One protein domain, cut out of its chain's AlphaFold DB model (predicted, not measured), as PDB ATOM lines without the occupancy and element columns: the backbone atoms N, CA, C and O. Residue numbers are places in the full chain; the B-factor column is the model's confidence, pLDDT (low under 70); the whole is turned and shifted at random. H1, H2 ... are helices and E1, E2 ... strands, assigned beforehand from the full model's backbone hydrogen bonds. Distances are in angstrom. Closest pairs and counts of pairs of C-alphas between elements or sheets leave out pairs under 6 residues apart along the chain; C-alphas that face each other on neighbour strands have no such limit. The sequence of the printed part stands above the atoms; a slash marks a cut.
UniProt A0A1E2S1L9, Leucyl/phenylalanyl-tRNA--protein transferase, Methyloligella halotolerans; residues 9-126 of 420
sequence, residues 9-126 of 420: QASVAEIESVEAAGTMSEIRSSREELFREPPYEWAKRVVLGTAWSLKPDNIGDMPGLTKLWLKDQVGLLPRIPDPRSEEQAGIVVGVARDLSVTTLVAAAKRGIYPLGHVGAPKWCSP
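This is residues 9 to 126 of the 420 residues of the protein "Leucyl/phenylalanyl-tRNA--protein transferase" of Methyloligella halotolerans (UniProt A0A1E2S1L9). Look first for a long arm, helix H1, which sticks out with residues 9 to 36 from a smaller body of 84 residues; past the arm the chain turns a corner into H2. The body holds a little three-stranded sheet, with H4 beside its edge strand E1 and H5 beside its other edge strand E2, and a long unnamed stretch, residues 74 to 91. You have 118 residues printed, with five named helices and three named strands in the order H1 H2 H3 H4 E1 H5 E2 E3; the sheet runs E1 E3 E2, antiparallel, and the class is mostly helix. The whole is loose, with a radius of gyration of the C-alphas of 19.3 A, and elongated, spanning 62 by 38 by 25 A.

Find C-alpha 9 at (-3.265, -28.172, 52.082); from there H1, residues 9 to 34, runs 36.7 A to C-alpha 34 at (11.026, -42.868, 82.577). H2, residues 39 to 53, follows over 20.8 A, then H3, residues 56 to 59, over 5.2 A, and H4, residues 62 to 73, over 16.3 A. Next come E1, residues 92 to 95, 8.2 A, and H5, residues 101 to 109, 12.3 A. E2, residues 113 to 115, spans 6.6 A, and E3, residues 122 to 124, spans 6.1 A and ends at C-alpha 124 at (29.094, -57.756, 68.846).

Begin at the sheet, where E3 is the inner strand. E1 and E3 are antiparallel at 147 degrees, with N 93 and O 123 2.8 A apart, within hydrogen-bond range. E2 and E3 form a hairpin, antiparallel at 131 degrees, with N 115 and O 122 at 2.9 A. E1, H5 and E2 make a split strand-helix-strand unit, two strands of one sheet joined through a helix, with E3 between them in the sheet, and its crossover is right-handed. H4 only grazes the sheet with residues 64 to 72; its closest C-alphas to E1 are Leu 68 and Gly 94, 7.0 A. H5 only grazes it with residues 104 to 108; its closest C-alphas to E2 are Ala 107 and Tyr 113, 6.4 A. H3 and H4 meet only through their link. H2 and H3 are close but not clearly touching, the C-alphas of Ser 53 and Ile 59 being 7.1 A apart. H1 and H2 are apart, and neither is on the sheet. In H1, H2, H4 and H5 every O i to N i+4 pair is within hydrogen-bond range; H3 is too short for one.

The C-alphas farthest apart are those of Gln 9 and Pro 56, 64.7 A. The printed part has no cut, and its long link is H4 to E1. Look for pLDDT under 70 at residues 9 to 22, 56 to 57, 59 to 60 and 86 to 89.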
ATOM      1  N   GLN A   9      -4.074 -26.960  51.891       46.62
ATOM      2  CA  GLN A   9      -3.265 -28.172  52.082       46.62
ATOM      3  C   GLN A   9      -1.873 -27.881  52.651       46.62
ATOM      4  O   GLN A   9      -1.389 -28.649  53.476       46.62
ATOM      5  N   ALA A  10      -1.248 -26.767  52.257       57.66
ATOM      6  CA  ALA A  10       0.022 -26.342  52.837       57.66
ATOM      7  C   ALA A  10      -0.124 -26.003  54.331       57.66
ATOM      8  O   ALA A  10       0.684 -26.465  55.129       57.66
ATOM      9  N   SER A  11      -1.193 -25.296  54.726       59.78
ATOM     10  CA  SER A  11      -1.452 -24.993  56.140       59.78
ATOM     11  C   SER A  11      -1.784 -26.232  56.970       59.78
ATOM     12  O   SER A  11      -1.376 -26.313  58.120       59.78
ATOM     13  N   VAL A  12      -2.497 -27.214  56.402       61.91
ATOM     14  CA  VAL A  12      -2.797 -28.478  57.101       61.91
ATOM     15  C   VAL A  12      -1.524 -29.296  57.313       61.91
ATOM     16  O   VAL A  12      -1.285 -29.742  58.426       61.91
ATOM     17  N   ALA A  13      -0.661 -29.419  56.299       57.72
ATOM     18  CA  ALA A  13       0.618 -30.120  56.437       57.72
ATOM     19  C   ALA A  13       1.560 -29.436  57.447       57.72
ATOM     20  O   ALA A  13       2.303 -30.104  58.165       57.72
ATOM     21  N   GLU A  14       1.528 -28.104  57.522       58.03
ATOM     22  CA  GLU A  14       2.311 -27.336  58.489       58.03
ATOM     23  C   GLU A  14       1.782 -27.534  59.920       58.03
ATOM     24  O   GLU A  14       2.573 -27.821  60.818       58.03
ATOM     25  N   ILE A  15       0.457 -27.512  60.121       53.59
ATOM     26  CA  ILE A  15      -0.187 -27.832  61.407       53.59
ATOM     27  C   ILE A  15       0.124 -29.274  61.830       53.59
ATOM     28  O   ILE A  15       0.596 -29.474  62.944       53.59
ATOM     29  N   GLU A  16      -0.027 -30.258  60.937       56.66
ATOM     30  CA  GLU A  16       0.314 -31.665  61.212       56.66
ATOM     31  C   GLU A  16       1.795 -31.829  61.589       56.66
ATOM     32  O   GLU A  16       2.133 -32.607  62.481       56.66
ATOM     33  N   SER A  17       2.696 -31.072  60.953       56.00
ATOM     34  CA  SER A  17       4.127 -31.106  61.274       56.00
ATOM     35  C   SER A  17       4.454 -30.485  62.636       56.00
ATOM     36  O   SER A  17       5.324 -30.995  63.348       56.00
ATOM     37  N   VAL A  18       3.750 -29.416  63.022       55.72
ATOM     38  CA  VAL A  18       3.913 -28.733  64.314       55.72
ATOM     39  C   VAL A  18       3.306 -29.566  65.439       55.72
ATOM     40  O   VAL A  18       3.949 -29.732  66.474       55.72
ATOM     41  N   GLU A  19       2.123 -30.148  65.232       52.50
ATOM     42  CA  GLU A  19       1.497 -31.078  66.178       52.50
ATOM     43  C   GLU A  19       2.363 -32.327  66.368       52.50
ATOM     44  O   GLU A  19       2.693 -32.668  67.502       52.50
ATOM     45  N   ALA A  20       2.853 -32.943  65.284       60.22
ATOM     46  CA  ALA A  20       3.777 -34.073  65.373       60.22
ATOM     47  C   ALA A  20       5.083 -33.705  66.100       60.22
ATOM     48  O   ALA A  20       5.604 -34.505  66.882       60.22
ATOM     49  N   ALA A  21       5.613 -32.496  65.886       59.88
ATOM     50  CA  ALA A  21       6.787 -32.004  66.602       59.88
ATOM     51  C   ALA A  21       6.503 -31.769  68.098       59.88
ATOM     52  O   ALA A  21       7.340 -32.123  68.933       59.88
ATOM     53  N   GLY A  22       5.328 -31.230  68.439       61.47
ATOM     54  CA  GLY A  22       4.856 -31.033  69.811       61.47
ATOM     55  C   GLY A  22       4.694 -32.356  70.557       61.47
ATOM     56  O   GLY A  22       5.341 -32.567  71.583       61.47
ATOM     57  N   THR A  23       3.954 -33.303  69.975       75.75
ATOM     58  CA  THR A  23       3.790 -34.662  70.512       75.75
ATOM     59  C   THR A  23       5.139 -35.365  70.670       75.75
ATOM     60  O   THR A  23       5.394 -36.033  71.671       75.75
ATOM     61  N   MET A  24       6.065 -35.177  69.724       77.94
ATOM     62  CA  MET A  24       7.397 -35.773  69.830       77.94
ATOM     63  C   MET A  24       8.269 -35.141  70.913       77.94
ATOM     64  O   MET A  24       9.092 -35.839  71.508       77.94
ATOM     65  N   SER A  25       8.104 -33.849  71.185       77.62
ATOM     66  CA  SER A  25       8.775 -33.175  72.296       77.62
ATOM     67  C   SER A  25       8.276 -33.696  73.647       77.62
ATOM     68  O   SER A  25       9.084 -34.013  74.521       77.62
ATOM     69  N   GLU A  26       6.962 -33.864  73.802       82.50
ATOM     70  CA  GLU A  26       6.350 -34.420  75.016       82.50
ATOM     71  C   GLU A  26       6.781 -35.870  75.263       82.50
ATOM     72  O   GLU A  26       7.228 -36.207  76.362       82.50
ATOM     73  N   ILE A  27       6.757 -36.712  74.222       83.75
ATOM     74  CA  ILE A  27       7.240 -38.100  74.291       83.75
ATOM     75  C   ILE A  27       8.715 -38.147  74.713       83.75
ATOM     76  O   ILE A  27       9.108 -38.990  75.520       83.75
ATOM     77  N   ARG A  28       9.558 -37.247  74.187       84.62
ATOM     78  CA  ARG A  28      10.976 -37.176  74.575       84.62
ATOM     79  C   ARG A  28      11.140 -36.818  76.049       84.62
ATOM     80  O   ARG A  28      11.884 -37.519  76.728       84.62
ATOM     81  N   SER A  29      10.420 -35.808  76.531       86.00
ATOM     82  CA  SER A  29      10.440 -35.400  77.943       86.00
ATOM     83  C   SER A  29       9.995 -36.540  78.868       86.00
ATOM     84  O   SER A  29      10.708 -36.910  79.800       86.00
ATOM     85  N   SER A  30       8.879 -37.202  78.545       89.94
ATOM     86  CA  SER A  30       8.389 -38.361  79.304       89.94
ATOM     87  C   SER A  30       9.417 -39.501  79.357       89.94
ATOM     88  O   SER A  30       9.655 -40.096  80.410       89.94
ATOM     89  N   ARG A  31      10.103 -39.777  78.241       93.94
ATOM     90  CA  ARG A  31      11.166 -40.793  78.185       93.94
ATOM     91  C   ARG A  31      12.402 -40.417  78.994       93.94
ATOM     92  O   ARG A  31      13.058 -41.320  79.506       93.94
ATOM     93  N   GLU A  32      12.756 -39.138  79.091       92.44
ATOM     94  CA  GLU A  32      13.879 -38.697  79.929       92.44
ATOM     95  C   GLU A  32      13.636 -39.024  81.400       92.44
ATOM     96  O   GLU A  32      14.544 -39.507  82.074       92.44
ATOM     97  N   GLU A  33      12.407 -38.830  81.878       91.31
ATOM     98  CA  GLU A  33      12.016 -39.211  83.232       91.31
ATOM     99  C   GLU A  33      11.957 -40.736  83.390       91.31
ATOM    100  O   GLU A  33      12.610 -41.296  84.273       91.31
ATOM    101  N   LEU A  34      11.256 -41.426  82.488       93.50
ATOM    102  CA  LEU A  34      11.026 -42.868  82.577       93.50
ATOM    103  C   LEU A  34      12.306 -43.707  82.428       93.50
ATOM    104  O   LEU A  34      12.452 -44.767  83.040       93.50
ATOM    105  N   PHE A  35      13.246 -43.276  81.583       94.94
ATOM    106  CA  PHE A  35      14.498 -43.999  81.349       94.94
ATOM    107  C   PHE A  35      15.620 -43.569  82.286       94.94
ATOM    108  O   PHE A  35      16.711 -44.148  82.218       94.94
ATOM    109  N   ARG A  36      15.365 -42.602  83.173       91.56
ATOM    110  CA  ARG A  36      16.337 -42.132  84.151       91.56
ATOM    111  C   ARG A  36      16.779 -43.271  85.060       91.56
ATOM    112  O   ARG A  36      15.979 -44.003  85.634       91.56
ATOM    113  N   GLU A  37      18.087 -43.392  85.225       90.50
ATOM    114  CA  GLU A  37      18.681 -44.306  86.194       90.50
ATOM    115  C   GLU A  37      19.111 -43.505  87.427       90.50
ATOM    116  O   GLU A  37      19.906 -42.565  87.293       90.50
ATOM    117  N   PRO A  38      18.605 -43.827  88.632       91.25
ATOM    118  CA  PRO A  38      19.039 -43.147  89.840       91.25
ATOM    119  C   PRO A  38      20.509 -43.491  90.150       91.25
ATOM    120  O   PRO A  38      20.950 -44.609  89.862       91.25
ATOM    121  N   PRO A  39      21.274 -42.586  90.795       91.50
ATOM    122  CA  PRO A  39      22.706 -42.789  91.047       91.50
ATOM    123  C   PRO A  39      23.052 -44.107  91.757       91.50
ATOM    124  O   PRO A  39      24.074 -44.723  91.457       91.50
ATOM    125  N   TYR A  40      22.187 -44.569  92.665       90.31
ATOM    126  CA  TYR A  40      22.356 -45.849  93.352       90.31
ATOM    127  C   TYR A  40      22.284 -47.052  92.394       90.31
ATOM    128  O   TYR A  40      23.151 -47.926  92.443       90.31
ATOM    129  N   GLU A  41      21.302 -47.091  91.486       87.81
ATOM    130  CA  GLU A  41      21.185 -48.177  90.501       87.81
ATOM    131  C   GLU A  41      22.309 -48.107  89.460       87.81
ATOM    132  O   GLU A  41      22.863 -49.143  89.087       87.81
ATOM    133  N   TRP A  42      22.749 -46.900  89.083       89.75
ATOM    134  CA  TRP A  42      23.950 -46.719  88.266       89.75
ATOM    135  C   TRP A  42      25.185 -47.333  88.939       89.75
ATOM    136  O   TRP A  42      25.889 -48.140  88.327       89.75
ATOM    137  N   ALA A  43      25.432 -47.004  90.211       88.94
ATOM    138  CA  ALA A  43      26.591 -47.499  90.954       88.94
ATOM    139  C   ALA A  43      26.547 -49.026  91.087       88.94
ATOM    140  O   ALA A  43      27.532 -49.716  90.817       88.94
ATOM    141  N   LYS A  44      25.374 -49.570  91.418       87.44
ATOM    142  CA  LYS A  44      25.123 -51.011  91.486       87.44
ATOM    143  C   LYS A  44      25.381 -51.698  90.145       87.44
ATOM    144  O   LYS A  44      26.067 -52.720  90.116       87.44
ATOM    145  N   ARG A  45      24.920 -51.130  89.025       88.88
ATOM    146  CA  ARG A  45      25.201 -51.650  87.679       88.88
ATOM    147  C   ARG A  45      26.692 -51.620  87.356       88.88
ATOM    148  O   ARG A  45      27.199 -52.590  86.795       88.88
ATOM    149  N   VAL A  46      27.404 -50.551  87.715       87.38
ATOM    150  CA  VAL A  46      28.860 -50.456  87.522       87.38
ATOM    151  C   VAL A  46      29.582 -51.542  88.314       87.38
ATOM    152  O   VAL A  46      30.390 -52.270  87.736       87.38
ATOM    153  N   VAL A  47      29.254 -51.717  89.595       87.69
ATOM    154  CA  VAL A  47      29.849 -52.754  90.451       87.69
ATOM    155  C   VAL A  47      29.565 -54.146  89.893       87.69
ATOM    156  O   VAL A  47      30.490 -54.919  89.645       87.69
ATOM    157  N   LEU A  48      28.295 -54.465  89.635       85.44
ATOM    158  CA  LEU A  48      27.896 -55.792  89.170       85.44
ATOM    159  C   LEU A  48      28.421 -56.091  87.762       85.44
ATOM    160  O   LEU A  48      28.825 -57.224  87.492       85.44
ATOM    161  N   GLY A  49      28.439 -55.100  86.869       83.00
ATOM    162  CA  GLY A  49      28.955 -55.235  85.508       83.00
ATOM    163  C   GLY A  49      30.476 -55.381  85.463       83.00
ATOM    164  O   GLY A  49      30.999 -56.169  84.671       83.00
ATOM    165  N   THR A  50      31.187 -54.702  86.364       82.00
ATOM    166  CA  THR A  50      32.629 -54.903  86.557       82.00
ATOM    167  C   THR A  50      32.898 -56.303  87.102       82.00
ATOM    168  O   THR A  50      33.683 -57.044  86.517       82.00
ATOM    169  N   ALA A  51      32.168 -56.730  88.139       82.94
ATOM    170  CA  ALA A  51      32.278 -58.080  88.691       82.94
ATOM    171  C   ALA A  51      31.976 -59.174  87.650       82.94
ATOM    172  O   ALA A  51      32.643 -60.205  87.620       82.94
ATOM    173  N   TRP A  52      31.004 -58.951  86.758       79.44
ATOM    174  CA  TRP A  52      30.721 -59.863  85.647       79.44
ATOM    175  C   TRP A  52      31.889 -59.955  84.659       79.44
ATOM    176  O   TRP A  52      32.237 -61.053  84.227       79.44
ATOM    177  N   SER A  53      32.527 -58.827  84.339       74.00
ATOM    178  CA  SER A  53      33.683 -58.782  83.430       74.00
ATOM    179  C   SER A  53      34.907 -59.509  84.005       74.00
ATOM    180  O   SER A  53      35.722 -60.028  83.254       74.00
ATOM    181  N   LEU A  54      35.001 -59.601  85.335       77.12
ATOM    182  CA  LEU A  54      36.081 -60.274  86.063       77.12
ATOM    183  C   LEU A  54      35.815 -61.765  86.342       77.12
ATOM    184  O   LEU A  54      36.575 -62.396  87.074       77.12
ATOM    185  N   LYS A  55      34.750 -62.363  85.794       75.50
ATOM    186  CA  LYS A  55      34.533 -63.813  85.928       75.50
ATOM    187  C   LYS A  55      35.606 -64.602  85.163       75.50
ATOM    188  O   LYS A  55      35.960 -64.184  84.063       75.50
ATOM    189  N   PRO A  56      36.062 -65.768  85.666       68.31
ATOM    190  CA  PRO A  56      37.101 -66.577  85.016       68.31
ATOM    191  C   PRO A  56      36.833 -66.872  83.535       68.31
ATOM    192  O   PRO A  56      37.740 -66.747  82.718       68.31
ATOM    193  N   ASP A  57      35.577 -67.161  83.186       69.38
ATOM    194  CA  ASP A  57      35.148 -67.432  81.807       69.38
ATOM    195  C   ASP A  57      35.326 -66.226  80.861       69.38
ATOM    196  O   ASP A  57      35.420 -66.408  79.652       69.38
ATOM    197  N   ASN A  58      35.395 -65.006  81.405       70.25
ATOM    198  CA  ASN A  58      35.511 -63.748  80.663       70.25
ATOM    199  C   ASN A  58      36.935 -63.158  80.704       70.25
ATOM    200  O   ASN A  58      37.295 -62.363  79.837       70.25
ATOM    201  N   ILE A  59      37.763 -63.536  81.689       68.00
ATOM    202  CA  ILE A  59      39.129 -63.002  81.853       68.00
ATOM    203  C   ILE A  59      40.011 -63.332  80.640       68.00
ATOM    204  O   ILE A  59      40.859 -62.522  80.265       68.00
ATOM    205  N   GLY A  60      39.795 -64.484  79.998       68.12
ATOM    206  CA  GLY A  60      40.546 -64.888  78.804       68.12
ATOM    207  C   GLY A  60      40.442 -63.894  77.640       68.12
ATOM    208  O   GLY A  60      41.388 -63.761  76.866       68.12
ATOM    209  N   ASP A  61      39.346 -63.135  77.561       70.25
ATOM    210  CA  ASP A  61      39.115 -62.138  76.512       70.25
ATOM    211  C   ASP A  61      39.733 -60.762  76.838       70.25
ATOM    212  O   ASP A  61      39.799 -59.886  75.968       70.25
ATOM    213  N   MET A  62      40.224 -60.549  78.066       73.50
ATOM    214  CA  MET A  62      40.724 -59.249  78.532       73.50
ATOM    215  C   MET A  62      41.867 -58.676  77.681       73.50
ATOM    216  O   MET A  62      41.786 -57.497  77.347       73.50
ATOM    217  N   PRO A  63      42.899 -59.435  77.256       78.31
ATOM    218  CA  PRO A  63      43.945 -58.886  76.390       78.31
ATOM    219  C   PRO A  63      43.395 -58.343  75.062       78.31
ATOM    220  O   PRO A  63      43.799 -57.267  74.611       78.31
ATOM    221  N   GLY A  64      42.432 -59.050  74.459       78.12
ATOM    222  CA  GLY A  64      41.757 -58.617  73.235       78.12
ATOM    223  C   GLY A  64      40.917 -57.357  73.453       78.12
ATOM    224  O   GLY A  64      40.999 -56.415  72.664       78.12
ATOM    225  N   LEU A  65      40.171 -57.301  74.560       77.31
ATOM    226  CA  LEU A  65      39.377 -56.132  74.945       77.31
ATOM    227  C   LEU A  65      40.249 -54.908  75.255       77.31
ATOM    228  O   LEU A  65      39.911 -53.808  74.828       77.31
ATOM    229  N   THR A  66      41.385 -55.086  75.931       79.50
ATOM    230  CA  THR A  66      42.337 -54.004  76.224       79.50
ATOM    231  C   THR A  66      42.957 -53.456  74.943       79.50
ATOM    232  O   THR A  66      42.993 -52.241  74.754       79.50
ATOM    233  N   LYS A  67      43.386 -54.328  74.019       82.31
ATOM    234  CA  LYS A  67      43.894 -53.910  72.701       82.31
ATOM    235  C   LYS A  67      42.835 -53.126  71.923       82.31
ATOM    236  O   LYS A  67      43.147 -52.091  71.339       82.31
ATOM    237  N   LEU A  68      41.590 -53.604  71.925       81.38
ATOM    238  CA  LEU A  68      40.476 -52.925  71.270       81.38
ATOM    239  C   LEU A  68      40.216 -51.548  71.887       81.38
ATOM    240  O   LEU A  68      40.086 -50.568  71.161       81.38
ATOM    241  N   TRP A  69      40.184 -51.466  73.216       82.62
ATOM    242  CA  TRP A  69      39.989 -50.211  73.934       82.62
ATOM    243  C   TRP A  69      41.101 -49.201  73.631       82.62
ATOM    244  O   TRP A  69      40.798 -48.055  73.325       82.62
ATOM    245  N   LEU A  70      42.370 -49.622  73.628       84.94
ATOM    246  CA  LEU A  70      43.492 -48.749  73.261       84.94
ATOM    247  C   LEU A  70      43.344 -48.208  71.834       84.94
ATOM    248  O   LEU A  70      43.472 -47.004  71.635       84.94
ATOM    249  N   LYS A  71      43.017 -49.070  70.858       84.06
ATOM    250  CA  LYS A  71      42.766 -48.653  69.465       84.06
ATOM    251  C   LYS A  71      41.608 -47.656  69.352       84.06
ATOM    252  O   LYS A  71      41.673 -46.748  68.529       84.06
ATOM    253  N   ASP A  72      40.564 -47.822  70.162       83.69
ATOM    254  CA  ASP A  72      39.422 -46.904  70.212       83.69
ATOM    255  C   ASP A  72      39.826 -45.516  70.730       83.69
ATOM    256  O   ASP A  72      39.440 -44.511  70.141       83.69
ATOM    257  N   GLN A  73      40.656 -45.446  71.782       84.81
ATOM    258  CA  GLN A  73      41.117 -44.169  72.354       84.81
ATOM    259  C   GLN A  73      41.930 -43.328  71.365       84.81
ATOM    260  O   GLN A  73      41.870 -42.104  71.410       84.81
ATOM    261  N   VAL A  74      42.666 -43.973  70.458       87.12
ATOM    262  CA  VAL A  74      43.454 -43.289  69.418       87.12
ATOM    263  C   VAL A  74      42.703 -43.141  68.086       87.12
ATOM    264  O   VAL A  74      43.307 -42.772  67.084       87.12
ATOM    265  N   GLY A  75      41.397 -43.439  68.046       83.38
ATOM    266  CA  GLY A  75      40.555 -43.237  66.861       83.38
ATOM    267  C   GLY A  75      40.844 -44.184  65.690       83.38
ATOM    268  O   GLY A  75      40.447 -43.905  64.562       83.38
ATOM    269  N   LEU A  76      41.526 -45.308  65.935       81.81
ATOM    270  CA  LEU A  76      41.913 -46.268  64.894       81.81
ATOM    271  C   LEU A  76      40.825 -47.303  64.577       81.81
ATOM    272  O   LEU A  76      41.011 -48.131  63.683       81.81
ATOM    273  N   LEU A  77      39.707 -47.306  65.308       81.94
ATOM    274  CA  LEU A  77      38.598 -48.217  65.038       81.94
ATOM    275  C   LEU A  77      37.574 -47.595  64.085       81.94
ATOM    276  O   LEU A  77      37.161 -46.449  64.280       81.94
ATOM    277  N   PRO A  78      37.088 -48.355  63.088       84.88
ATOM    278  CA  PRO A  78      35.979 -47.900  62.268       84.88
ATOM    279  C   PRO A  78      34.712 -47.761  63.123       84.88
ATOM    280  O   PRO A  78      34.431 -48.599  63.980       84.88
ATOM    281  N   ARG A  79      33.887 -46.748  62.819       87.81
ATOM    282  CA  ARG A  79      32.586 -46.522  63.485       87.81
ATOM    283  C   ARG A  79      31.689 -47.761  63.452       87.81
ATOM    284  O   ARG A  79      30.999 -48.048  64.426       87.81
ATOM    285  N   ILE A  80      31.706 -48.480  62.328       91.56
ATOM    286  CA  ILE A  80      31.010 -49.752  62.131       91.56
ATOM    287  C   ILE A  80      32.044 -50.754  61.590       91.56
ATOM    288  O   ILE A  80      32.483 -50.592  60.449       91.56
ATOM    289  N   PRO A  81      32.466 -51.758  62.374       91.31
ATOM    290  CA  PRO A  81      33.451 -52.749  61.937       91.31
ATOM    291  C   PRO A  81      32.876 -53.748  60.924       91.31
ATOM    292  O   PRO A  81      31.658 -53.915  60.814       91.31
ATOM    293  N   ASP A  82      33.766 -54.426  60.195       90.44
ATOM    294  CA  ASP A  82      33.434 -55.619  59.408       90.44
ATOM    295  C   ASP A  82      33.657 -56.886  60.261       90.44
ATOM    296  O   ASP A  82      34.809 -57.168  60.620       90.44
ATOM    297  N   PRO A  83      32.593 -57.652  60.582       89.56
ATOM    298  CA  PRO A  83      32.684 -58.864  61.398       89.56
ATOM    299  C   PRO A  83      33.378 -60.058  60.721       89.56
ATOM    300  O   PRO A  83      33.549 -61.095  61.376       89.56
ATOM    301  N   ARG A  84      33.737 -59.949  59.432       86.81
ATOM    302  CA  ARG A  84      34.497 -60.967  58.682       86.81
ATOM    303  C   ARG A  84      36.012 -60.804  58.787       86.81
ATOM    304  O   ARG A  84      36.738 -61.695  58.362       86.81
ATOM    305  N   SER A  85      36.501 -59.686  59.317       79.38
ATOM    306  CA  SER A  85      37.943 -59.441  59.389       79.38
ATOM    307  C   SER A  85      38.654 -60.425  60.332       79.38
ATOM    308  O   SER A  85      38.194 -60.698  61.442       79.38
ATOM    309  N   GLU A  86      39.803 -60.949  59.889       57.22
ATOM    310  CA  GLU A  86      40.563 -62.008  60.577       57.22
ATOM    311  C   GLU A  86      41.056 -61.608  61.981       57.22
ATOM    312  O   GLU A  86      41.290 -62.468  62.828       57.22
ATOM    313  N   GLU A  87      41.155 -60.306  62.277       58.44
ATOM    314  CA  GLU A  87      41.606 -59.800  63.583       58.44
ATOM    315  C   GLU A  87      40.571 -60.027  64.714       58.44
ATOM    316  O   GLU A  87      40.865 -59.799  65.888       58.44
ATOM    317  N   GLN A  88      39.354 -60.487  64.394       61.91
ATOM    318  CA  GLN A  88      38.207 -60.506  65.311       61.91
ATOM    319  C   GLN A  88      37.831 -61.924  65.779       61.91
ATOM    320  O   GLN A  88      36.780 -62.482  65.445       61.91
ATOM    321  N   ALA A  89      38.695 -62.504  66.615       55.47
ATOM    322  CA  ALA A  89      38.572 -63.873  67.122       55.47
ATOM    323  C   ALA A  89      37.469 -64.095  68.183       55.47
ATOM    324  O   ALA A  89      37.257 -65.239  68.588       55.47
ATOM    325  N   GLY A  90      36.767 -63.052  68.641       72.25
ATOM    326  CA  GLY A  90      35.793 -63.109  69.742       72.25
ATOM    327  C   GLY A  90      34.368 -62.704  69.351       72.25
ATOM    328  O   GLY A  90      34.041 -62.563  68.173       72.25
ATOM    329  N   ILE A  91      33.503 -62.528  70.357       84.56
ATOM    330  CA  ILE A  91      32.157 -61.955  70.171       84.56
ATOM    331  C   ILE A  91      32.212 -60.447  69.923       84.56
ATOM    332  O   ILE A  91      31.382 -59.927  69.189       84.56
ATOM    333  N   VAL A  92      33.168 -59.743  70.530       88.00
ATOM    334  CA  VAL A  92      33.331 -58.296  70.381       88.00
ATOM    335  C   VAL A  92      34.151 -57.991  69.132       88.00
ATOM    336  O   VAL A  92      35.229 -58.547  68.942       88.00
ATOM    337  N   VAL A  93      33.634 -57.083  68.307       89.38
ATOM    338  CA  VAL A  93      34.221 -56.685  67.018       89.38
ATOM    339  C   VAL A  93      34.528 -55.185  66.931       89.38
ATOM    340  O   VAL A  93      35.156 -54.737  65.981       89.38
ATOM    341  N   GLY A  94      34.100 -54.386  67.915       90.19
ATOM    342  CA  GLY A  94      34.338 -52.942  67.940       90.19
ATOM    343  C   GLY A  94      33.697 -52.241  69.134       90.19
ATOM    344  O   GLY A  94      33.091 -52.886  69.993       90.19
ATOM    345  N   VAL A  95      33.795 -50.912  69.163       90.56
ATOM    346  CA  VAL A  95      33.156 -50.052  70.170       90.56
ATOM    347  C   VAL A  95      32.030 -49.250  69.516       90.56
ATOM    348  O   VAL A  95      32.221 -48.604  68.489       90.56
ATOM    349  N   ALA A  96      30.842 -49.292  70.111       92.56
ATOM    350  CA  ALA A  96      29.648 -48.609  69.629       92.56
ATOM    351  C   ALA A  96      29.525 -47.230  70.293       92.56
ATOM    352  O   ALA A  96      28.775 -47.043  71.251       92.56
ATOM    353  N   ARG A  97      30.305 -46.261  69.796       90.38
ATOM    354  CA  ARG A  97      30.278 -44.861  70.270       90.38
ATOM    355  C   ARG A  97      29.045 -44.091  69.803       90.38
ATOM    356  O   ARG A  97      28.638 -43.141  70.461       90.38
ATOM    357  N   ASP A  98      28.459 -44.509  68.687       92.56
ATOM    358  CA  ASP A  98      27.262 -43.903  68.131       92.56
ATOM    359  C   ASP A  98      26.112 -44.913  68.056       92.56
ATOM    360  O   ASP A  98      26.234 -45.978  67.452       92.56
ATOM    361  N   LEU A  99      24.985 -44.533  68.658       95.06
ATOM    362  CA  LEU A  99      23.737 -45.293  68.705       95.06
ATOM    363  C   LEU A  99      22.604 -44.547  67.977       95.06
ATOM    364  O   LEU A  99      21.429 -44.657  68.345       95.06
ATOM    365  N   SER A 100      22.940 -43.709  66.997       95.94
ATOM    366  CA  SER A 100      21.961 -43.117  66.087       95.94
ATOM    367  C   SER A 100      21.228 -44.197  65.285       95.94
ATOM    368  O   SER A 100      21.748 -45.291  65.053       95.94
ATOM    369  N   VAL A 101      20.008 -43.883  64.839       96.62
ATOM    370  CA  VAL A 101      19.172 -44.798  64.041       96.62
ATOM    371  C   VAL A 101      19.918 -45.278  62.797       96.62
ATOM    372  O   VAL A 101      19.963 -46.475  62.526       96.62
ATOM    373  N   THR A 102      20.567 -44.362  62.076       96.44
ATOM    374  CA  THR A 102      21.309 -44.671  60.847       96.44
ATOM    375  C   THR A 102      22.447 -45.655  61.102       96.44
ATOM    376  O   THR A 102      22.591 -46.632  60.365       96.44
ATOM    377  N   THR A 103      23.214 -45.457  62.176       96.50
ATOM    378  CA  THR A 103      24.304 -46.363  62.553       96.50
ATOM    379  C   THR A 103      23.794 -47.719  63.012       96.50
ATOM    380  O   THR A 103      24.358 -48.729  62.604       96.50
ATOM    381  N   LEU A 104      22.719 -47.779  63.801       97.12
ATOM    382  CA  LEU A 104      22.146 -49.051  64.254       97.12
ATOM    383  C   LEU A 104      21.580 -49.873  63.092       97.12
ATOM    384  O   LEU A 104      21.827 -51.075  63.023       97.12
ATOM    385  N   VAL A 105      20.901 -49.230  62.139       95.81
ATOM    386  CA  VAL A 105      20.409 -49.895  60.925       95.81
ATOM    387  C   VAL A 105      21.578 -50.390  60.066       95.81
ATOM    388  O   VAL A 105      21.573 -51.534  59.609       95.81
ATOM    389  N   ALA A 106      22.616 -49.571  59.869       95.50
ATOM    390  CA  ALA A 106      23.808 -49.971  59.119       95.50
ATOM    391  C   ALA A 106      24.588 -51.111  59.806       95.50
ATOM    392  O   ALA A 106      25.062 -52.031  59.137       95.50
ATOM    393  N   ALA A 107      24.681 -51.087  61.136       95.81
ATOM    394  CA  ALA A 107      25.281 -52.143  61.944       95.81
ATOM    395  C   ALA A 107      24.499 -53.460  61.805       95.81
ATOM    396  O   ALA A 107      25.083 -54.502  61.494       95.81
ATOM    397  N   ALA A 108      23.171 -53.407  61.927       95.88
ATOM    398  CA  ALA A 108      22.304 -54.565  61.741       95.88
ATOM    399  C   ALA A 108      22.472 -55.193  60.347       95.88
ATOM    400  O   ALA A 108      22.622 -56.411  60.248       95.88
ATOM    401  N   LYS A 109      22.565 -54.377  59.282       94.38
ATOM    402  CA  LYS A 109      22.850 -54.847  57.907       94.38
ATOM    403  C   LYS A 109      24.160 -55.619  57.794       94.38
ATOM    404  O   LYS A 109      24.230 -56.607  57.065       94.38
ATOM    405  N   ARG A 110      25.170 -55.230  58.572       94.19
ATOM    406  CA  ARG A 110      26.443 -55.955  58.686       94.19
ATOM    407  C   ARG A 110      26.400 -57.127  59.664       94.19
ATOM    408  O   ARG A 110      27.417 -57.774  59.857       94.19
ATOM    409  N   GLY A 111      25.262 -57.426  60.285       95.25
ATOM    410  CA  GLY A 111      25.116 -58.538  61.224       95.25
ATOM    411  C   GLY A 111      25.817 -58.316  62.567       95.25
ATOM    412  O   GLY A 111      26.228 -59.283  63.220       95.25
ATOM    413  N   ILE A 112      25.966 -57.054  62.981       95.19
ATOM    414  CA  ILE A 112      26.516 -56.677  64.286       95.19
ATOM    415  C   ILE A 112      25.462 -55.926  65.107       95.19
ATOM    416  O   ILE A 112      24.578 -55.275  64.556       95.19
ATOM    417  N   TYR A 113      25.535 -56.032  66.431       95.62
ATOM    418  CA  TYR A 113      24.571 -55.422  67.354       95.62
ATOM    419  C   TYR A 113      25.289 -54.809  68.560       95.62
ATOM    420  O   TYR A 113      26.374 -55.284  68.911       95.62
ATOM    421  N   PRO A 114      24.731 -53.758  69.184       95.31
ATOM    422  CA  PRO A 114      25.335 -53.156  70.359       95.31
ATOM    423  C   PRO A 114      25.052 -54.010  71.601       95.31
ATOM    424  O   PRO A 114      23.940 -54.494  71.802       95.31
ATOM    425  N   LEU A 115      26.049 -54.170  72.465       91.56
ATOM    426  CA  LEU A 115      25.884 -54.783  73.780       91.56
ATOM    427  C   LEU A 115      26.837 -54.132  74.782       91.56
ATOM    428  O   LEU A 115      28.037 -54.011  74.537       91.56
ATOM    429  N   GLY A 116      26.332 -53.727  75.944       86.06
ATOM    430  CA  GLY A 116      27.178 -53.140  76.975       86.06
ATOM    431  C   GLY A 116      26.477 -53.004  78.312       86.06
ATOM    432  O   GLY A 116      25.327 -52.595  78.382       86.06
ATOM    433  N   HIS A 117      27.204 -53.330  79.376       82.50
ATOM    434  CA  HIS A 117      26.736 -53.192  80.754       82.50
ATOM    435  C   HIS A 117      27.314 -51.953  81.440       82.50
ATOM    436  O   HIS A 117      26.641 -51.303  82.233       82.50
ATOM    437  N   VAL A 118      28.577 -51.640  81.134       81.69
ATOM    438  CA  VAL A 118      29.365 -50.551  81.720       81.69
ATOM    439  C   VAL A 118      30.182 -49.887  80.614       81.69
ATOM    440  O   VAL A 118      30.693 -50.574  79.719       81.69
ATOM    441  N   GLY A 119      30.301 -48.559  80.700       83.62
ATOM    442  CA  GLY A 119      30.984 -47.729  79.711       83.62
ATOM    443  C   GLY A 119      30.269 -47.707  78.360       83.62
ATOM    444  O   GLY A 119      29.066 -47.953  78.273       83.62
ATOM    445  N   ALA A 120      31.029 -47.421  77.301       85.88
ATOM    446  CA  ALA A 120      30.515 -47.483  75.938       85.88
ATOM    447  C   ALA A 120      30.079 -48.923  75.581       85.88
ATOM    448  O   ALA A 120      30.788 -49.887  75.920       85.88
ATOM    449  N   PRO A 121      28.938 -49.100  74.888       91.56
ATOM    450  CA  PRO A 121      28.570 -50.398  74.343       91.56
ATOM    451  C   PRO A 121      29.599 -50.886  73.322       91.56
ATOM    452  O   PRO A 121      30.355 -50.115  72.734       91.56
ATOM    453  N   LYS A 122      29.640 -52.198  73.124       91.44
ATOM    454  CA  LYS A 122      30.511 -52.870  72.167       91.44
ATOM    455  C   LYS A 122      29.686 -53.309  70.969       91.44
ATOM    456  O   LYS A 122      28.542 -53.723  71.134       91.44
ATOM    457  N   TRP A 123      30.279 -53.275  69.782       94.00
ATOM    458  CA  TRP A 123      29.734 -54.001  68.643       94.00
ATOM    459  C   TRP A 123      30.029 -55.485  68.815       94.00
ATOM    460  O   TRP A 123      31.177 -55.870  69.050       94.00
ATOM    461  N   CYS A 124      29.000 -56.316  68.678       93.44
ATOM    462  CA  CYS A 124      29.094 -57.756  68.846       93.44
ATOM    463  C   CYS A 124      28.668 -58.518  67.589       93.44
ATOM    464  O   CYS A 124      27.659 -58.206  66.957       93.44
ATOM    465  N   SER A 125      29.414 -59.574  67.270       94.06
ATOM    466  CA  SER A 125      29.070 -60.600  66.291       94.06
ATOM    467  C   SER A 125      29.645 -61.937  66.779       94.06
ATOM    468  O   SER A 125      30.845 -62.154  66.677       94.06
ATOM    469  N   PRO A 126      28.865 -62.839  67.393       92.06
ATOM    470  CA  PRO A 126      29.364 -64.126  67.878       92.06
ATOM    471  C   PRO A 126      29.790 -65.048  66.725       92.06
ATOM    472  O   PRO A 126      29.398 -64.853  65.575       92.06
TER     473      PRO A 126